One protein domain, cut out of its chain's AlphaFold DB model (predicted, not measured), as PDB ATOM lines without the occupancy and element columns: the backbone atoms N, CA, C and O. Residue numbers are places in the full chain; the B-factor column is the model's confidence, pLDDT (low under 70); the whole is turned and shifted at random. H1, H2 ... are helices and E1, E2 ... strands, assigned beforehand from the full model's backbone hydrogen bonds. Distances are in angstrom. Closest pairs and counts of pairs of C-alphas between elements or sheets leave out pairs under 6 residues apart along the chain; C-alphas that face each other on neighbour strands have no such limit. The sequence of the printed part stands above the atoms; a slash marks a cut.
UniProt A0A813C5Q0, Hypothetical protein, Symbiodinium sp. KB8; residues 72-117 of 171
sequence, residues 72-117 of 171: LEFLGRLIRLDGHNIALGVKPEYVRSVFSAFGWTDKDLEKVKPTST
ATOM      1  N   LEU A  72       1.065  87.298  31.701       89.81
ATOM      2  CA  LEU A  72       0.816  88.615  32.278       89.81
ATOM      3  C   LEU A  72      -0.069  88.477  33.523       89.81
ATOM      4  O   LEU A  72      -0.814  87.505  33.661       89.81
ATOM      5  N   GLU A  73      -0.003  89.453  34.420       88.94
ATOM      6  CA  GLU A  73      -0.901  89.551  35.567       88.94
ATOM      7  C   GLU A  73      -1.737  90.824  35.463       88.94
ATOM      8  O   GLU A  73      -1.193  91.906  35.261       88.94
ATOM      9  N   PHE A  74      -3.055  90.693  35.598       89.38
ATOM     10  CA  PHE A  74      -3.982  91.821  35.609       89.38
ATOM     11  C   PHE A  74      -5.095  91.552  36.620       89.38
ATOM     12  O   PHE A  74      -5.720  90.490  36.580       89.38
ATOM     13  N   LEU A  75      -5.324  92.475  37.561       88.38
ATOM     14  CA  LEU A  75      -6.315  92.326  38.640       88.38
ATOM     15  C   LEU A  75      -6.182  91.018  39.440       88.38
ATOM     16  O   LEU A  75      -7.170  90.371  39.798       88.38
ATOM     17  N   GLY A  76      -4.939  90.593  39.691       84.25
ATOM     18  CA  GLY A  76      -4.624  89.338  40.383       84.25
ATOM     19  C   GLY A  76      -4.969  88.070  39.588       84.25
ATOM     20  O   GLY A  76      -4.938  86.965  40.140       84.25
ATOM     21  N   ARG A  77      -5.310  88.204  38.300       87.69
ATOM     22  CA  ARG A  77      -5.488  87.093  37.365       87.69
ATOM     23  C   ARG A  77      -4.215  86.887  36.566       87.69
ATOM     24  O   ARG A  77      -3.651  87.839  36.040       87.69
ATOM     25  N   LEU A  78      -3.803  85.632  36.447       89.25
ATOM     26  CA  LEU A  78      -2.761  85.221  35.515       89.25
ATOM     27  C   LEU A  78      -3.399  85.002  34.148       89.25
ATOM     28  O   LEU A  78      -4.361  84.244  34.032       89.25
ATOM     29  N   ILE A  79      -2.860  85.649  33.124       89.44
ATOM     30  CA  ILE A  79      -3.283  85.507  31.733       89.44
ATOM     31  C   ILE A  79      -2.109  84.904  30.974       89.44
ATOM     32  O   ILE A  79      -0.995  85.427  31.033       89.44
ATOM     33  N   ARG A  80      -2.338  83.785  30.294       87.50
ATOM     34  CA  ARG A  80      -1.302  83.049  29.560       87.50
ATOM     35  C   ARG A  80      -1.808  82.634  28.192       87.50
ATOM     36  O   ARG A  80      -3.011  82.465  27.998       87.50
ATOM     37  N   LEU A  81      -0.877  82.446  27.266       82.00
ATOM     38  CA  LEU A  81      -1.162  81.770  26.008       82.00
ATOM     39  C   LEU A  81      -1.068  80.263  26.227       82.00
ATOM     40  O   LEU A  81      -0.062  79.765  26.728       82.00
ATOM     41  N   ASP A  82      -2.122  79.557  25.843       80.19
ATOM     42  CA  ASP A  82      -2.189  78.100  25.820       80.19
ATOM     43  C   ASP A  82      -2.482  77.652  24.382       80.19
ATOM     44  O   ASP A  82      -3.631  77.552  23.937       80.19
ATOM     45  N   GLY A  83      -1.410  77.519  23.594       80.25
ATOM     46  CA  GLY A  83      -1.492  77.350  22.145       80.25
ATOM     47  C   GLY A  83      -2.155  78.558  21.474       80.25
ATOM     48  O   GLY A  83      -1.610  79.658  21.480       80.25
ATOM     49  N   HIS A  84      -3.342  78.350  20.899       75.44
ATOM     50  CA  HIS A  84      -4.157  79.411  20.287       75.44
ATOM     51  C   HIS A  84      -5.215  79.997  21.233       75.44
ATOM     52  O   HIS A  84      -5.994  80.858  20.822       75.44
ATOM     53  N   ASN A  85      -5.271  79.526  22.479       76.06
ATOM     54  CA  ASN A  85      -6.246  79.966  23.464       76.06
ATOM     55  C   ASN A  85      -5.611  80.913  24.482       76.06
ATOM     56  O   ASN A  85      -4.410  80.870  24.750       76.06
ATOM     57  N   ILE A  86      -6.450  81.750  25.087       80.19
ATOM     58  CA  ILE A  86      -6.079  82.542  26.256       80.19
ATOM     59  C   ILE A  86      -6.558  81.782  27.489       80.19
ATOM     60  O   ILE A  86      -7.760  81.579  27.672       80.19
ATOM     61  N   ALA A  87      -5.619  81.371  28.333       82.31
ATOM     62  CA  ALA A  87      -5.904  80.768  29.622       82.31
ATOM     63  C   ALA A  87      -5.938  81.852  30.705       82.31
ATOM     64  O   ALA A  87      -5.024  82.673  30.814       82.31
ATOM     65  N   LEU A  88      -6.992  81.831  31.522       84.56
ATOM     66  CA  LEU A  88      -7.151  82.697  32.685       84.56
ATOM     67  C   LEU A  88      -7.027  81.863  33.956       84.56
ATOM     68  O   LEU A  88      -7.684  80.835  34.107       84.56
ATOM     69  N   GLY A  89      -6.208  82.330  34.884       84.94
ATOM     70  CA  GLY A  89      -5.958  81.660  36.147       84.94
ATOM     71  C   GLY A  89      -5.766  82.639  37.291       84.94
ATOM     72  O   GLY A  89      -5.906  83.854  37.165       84.94
ATOM     73  N   VAL A  90      -5.427  82.081  38.440       84.94
ATOM     74  CA  VAL A  90      -4.998  82.803  39.637       84.94
ATOM     75  C   VAL A  90      -3.717  82.156  40.136       84.94
ATOM     76  O   VAL A  90      -3.435  80.998  39.820       84.94
ATOM     77  N   LYS A  91      -2.936  82.898  40.916       82.25
ATOM     78  CA  LYS A  91      -1.731  82.363  41.549       82.25
ATOM     79  C   LYS A  91      -2.073  81.143  42.425       82.25
ATOM     80  O   LYS A  91      -3.063  81.207  43.161       82.25
ATOM     81  N   PRO A  92      -1.291  80.048  42.386       80.81
ATOM     82  CA  PRO A  92      -1.533  78.877  43.232       80.81
ATOM     83  C   PRO A  92      -1.632  79.226  44.721       80.81
ATOM     84  O   PRO A  92      -2.453  78.664  45.442       80.81
ATOM     85  N   GLU A  93      -0.857  80.209  45.174       83.00
ATOM     86  CA  GLU A  93      -0.845  80.695  46.555       83.00
ATOM     87  C   GLU A  93      -2.186  81.324  46.941       83.00
ATOM     88  O   GLU A  93      -2.668  81.121  48.054       83.00
ATOM     89  N   TYR A  94      -2.831  82.035  46.007       82.19
ATOM     90  CA  TYR A  94      -4.171  82.574  46.219       82.19
ATOM     91  C   TYR A  94      -5.171  81.438  46.445       82.19
ATOM     92  O   TYR A  94      -5.905  81.459  47.432       82.19
ATOM     93  N   VAL A  95      -5.153  80.417  45.586       80.44
ATOM     94  CA  VAL A  95      -6.037  79.245  45.696       80.44
ATOM     95  C   VAL A  95      -5.830  78.530  47.030       80.44
ATOM     96  O   VAL A  95      -6.794  78.327  47.768       80.44
ATOM     97  N   ARG A  96      -4.576  78.231  47.392       80.88
ATOM     98  CA  ARG A  96      -4.235  77.611  48.684       80.88
ATOM     99  C   ARG A  96      -4.729  78.446  49.864       80.88
ATOM    100  O   ARG A  96      -5.306  77.891  50.793       80.88
ATOM    101  N   SER A  97      -4.568  79.771  49.810       81.00
ATOM    102  CA  SER A  97      -5.036  80.664  50.879       81.00
ATOM    103  C   SER A  97      -6.554  80.619  51.068       81.00
ATOM    104  O   SER A  97      -7.030  80.633  52.201       81.00
ATOM    105  N   VAL A  98      -7.312  80.509  49.972       82.25
ATOM    106  CA  VAL A  98      -8.772  80.394  50.018       82.25
ATOM    107  C   VAL A  98      -9.154  79.084  50.695       82.25
ATOM    108  O   VAL A  98      -9.875  79.102  51.685       82.25
ATOM    109  N   PHE A  99      -8.624  77.954  50.230       81.12
ATOM    110  CA  PHE A  99      -8.947  76.643  50.796       81.12
ATOM    111  C   PHE A  99      -8.515  76.496  52.262       81.12
ATOM    112  O   PHE A  99      -9.270  75.964  53.078       81.12
ATOM    113  N   SER A 100      -7.358  77.048  52.630       78.12
ATOM    114  CA  SER A 100      -6.899  77.081  54.021       78.12
ATOM    115  C   SER A 100      -7.878  77.821  54.942       78.12
ATOM    116  O   SER A 100      -8.150  77.353  56.052       78.12
ATOM    117  N   ALA A 101      -8.497  78.914  54.477       79.25
ATOM    118  CA  ALA A 101      -9.530  79.624  55.240       79.25
ATOM    119  C   ALA A 101     -10.753  78.733  55.537       79.25
ATOM    120  O   ALA A 101     -11.324  78.799  56.628       79.25
ATOM    121  N   PHE A 102     -11.093  77.818  54.624       78.06
ATOM    122  CA  PHE A 102     -12.135  76.801  54.818       78.06
ATOM    123  C   PHE A 102     -11.667  75.578  55.629       78.06
ATOM    124  O   PHE A 102     -12.432  74.637  55.824       78.06
ATOM    125  N   GLY A 103     -10.436  75.585  56.149       79.44
ATOM    126  CA  GLY A 103      -9.878  74.498  56.954       79.44
ATOM    127  C   GLY A 103      -9.361  73.307  56.150       79.44
ATOM    128  O   GLY A 103      -9.123  72.260  56.744       79.44
ATOM    129  N   TRP A 104      -9.190  73.451  54.836       79.75
ATOM    130  CA  TRP A 104      -8.621  72.403  53.991       79.75
ATOM    131  C   TRP A 104      -7.097  72.401  54.087       79.75
ATOM    132  O   TRP A 104      -6.463  73.459  54.153       79.75
ATOM    133  N   THR A 105      -6.511  71.207  54.083       80.19
ATOM    134  CA  THR A 105      -5.058  71.003  54.089       80.19
ATOM    135  C   THR A 105      -4.532  70.729  52.679       80.19
ATOM    136  O   THR A 105      -5.302  70.415  51.771       80.19
ATOM    137  N   ASP A 106      -3.211  70.782  52.477       76.31
ATOM    138  CA  ASP A 106      -2.601  70.439  51.180       76.31
ATOM    139  C   ASP A 106      -2.960  69.011  50.723       76.31
ATOM    140  O   ASP A 106      -3.182  68.771  49.539       76.31
ATOM    141  N   LYS A 107      -3.146  68.081  51.671       77.31
ATOM    142  CA  LYS A 107      -3.603  66.709  51.392       77.31
ATOM    143  C   LYS A 107      -5.039  66.638  50.872       77.31
ATOM    144  O   LYS A 107      -5.406  65.669  50.210       77.31
ATOM    145  N   ASP A 108      -5.873  67.619  51.201       77.31
ATOM    146  CA  ASP A 108      -7.244  67.698  50.693       77.31
ATOM    147  C   ASP A 108      -7.265  68.303  49.287       77.31
ATOM    148  O   ASP A 108      -8.054  67.872  48.449       77.31
ATOM    149  N   LEU A 109      -6.334  69.216  48.992       70.25
ATOM    150  CA  LEU A 109      -6.141  69.788  47.656       70.25
ATOM    151  C   LEU A 109      -5.652  68.758  46.637       70.25
ATOM    152  O   LEU A 109      -6.106  68.782  45.497       70.25
ATOM    153  N   GLU A 110      -4.796  67.819  47.038       73.00
ATOM    154  CA  GLU A 110      -4.343  66.717  46.170       73.00
ATOM    155  C   GLU A 110      -5.488  65.802  45.703       73.00
ATOM    156  O   GLU A 110      -5.394  65.162  44.655       73.00
ATOM    157  N   LYS A 111      -6.595  65.749  46.455       73.94
ATOM    158  CA  LYS A 111      -7.783  64.960  46.096       73.94
ATOM    159  C   LYS A 111      -8.694  65.686  45.103       73.94
ATOM    160  O   LYS A 111      -9.580  65.053  44.525       73.94
ATOM    161  N   VAL A 112      -8.498  66.990  44.897       69.62
ATOM    162  CA  VAL A 112      -9.305  67.796  43.976       69.62
ATOM    163  C   VAL A 112      -8.871  67.494  42.549       69.62
ATOM    164  O   VAL A 112      -7.798  67.893  42.102       69.62
ATOM    165  N   LYS A 113      -9.727  66.789  41.810       64.56
ATOM    166  CA  LYS A 113      -9.511  66.552  40.382       64.56
ATOM    167  C   LYS A 113     -10.078  67.715  39.567       64.56
ATOM    168  O   LYS A 113     -11.158  68.205  39.902       64.56
ATOM    169  N   PRO A 114      -9.400  68.145  38.490       60.44
ATOM    170  CA  PRO A 114      -9.982  69.086  37.546       60.44
ATOM    171  C   PRO A 114     -11.251  68.476  36.947       60.44
ATOM    172  O   PRO A 114     -11.209  67.382  36.382       60.44
ATOM    173  N   THR A 115     -12.372  69.177  37.064       57.31
ATOM    174  CA  THR A 115     -13.640  68.761  36.460       57.31
ATOM    175  C   THR A 115     -13.830  69.531  35.156       57.31
ATOM    176  O   THR A 115     -13.745  70.757  35.143       57.31
ATOM    177  N   SER A 116     -14.067  68.823  34.049       55.53
ATOM    178  CA  SER A 116     -14.368  69.439  32.744       55.53
ATOM    179  C   SER A 116     -15.800  69.977  32.664       55.53
ATOM    180  O   SER A 116     -16.108  70.836  31.841       55.53
ATOM    181  N   THR A 117     -16.677  69.482  33.534       58.44
ATOM    182  CA  THR A 117     -18.054  69.933  33.707       58.44
ATOM    183  C   THR A 117     -18.095  71.146  34.633       58.44
ATOM    184  O   THR A 117     -17.602  71.095  35.760       58.44
TER     185      THR A 117
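Overview. This is residues 72 to 117 of the 171 residues of the protein "Hypothetical protein" of Symbiodinium sp. KB8 (UniProt A0A813C5Q0). A narrow three-strand antiparallel sheet at one end is joined to a helix, H1, at the other, with short H2 near H1 and a tail, residues 110 to 117, sticking out. The printed part has 46 residues, with E1, E2, E3, H1 and H2 in chain order. The sheet, order E1, E2, E3, is a meander, each strand the antiparallel neighbour of the one before. The class is mixed; the whole is loose, radius of gyration of the C-alphas 12.9 A, spanning 36 by 24 by 15 A.

Arrangement. E1, residues 72 to 74, and E2, residues 77 to 82, form a hairpin; N 72 and O 79 are within hydrogen-bond range, 2.9 A. E2 and E3, residues 85 to 90, form another; N 80 and O 87 are within range, 3.0 A. H1, residues 92 to 101, is not on the sheet; its every O i to N i+4 pair is within range. H2, residues 106 to 109, is too short for such a pair. H1 and H2 are close but not clearly touching; their closest C-alphas, Arg 96 and Asp 106, are 7.8 A apart.

Along the chain. E1 begins at C-alpha 72 (0.816, 88.615, 32.278). From first to last C-alpha, E2 measures 15.0 A, E3 16.5 A and H1 14.4 A. H2 ends at C-alpha 109 (-6.141, 69.788, 47.656).

Size, cuts and confidence. The farthest C-alphas, His 84 and Gly 103, are 37.4 A apart. The printed part has no cut, and no link is long. In this model, residues 112 to 117 have pLDDT under 70.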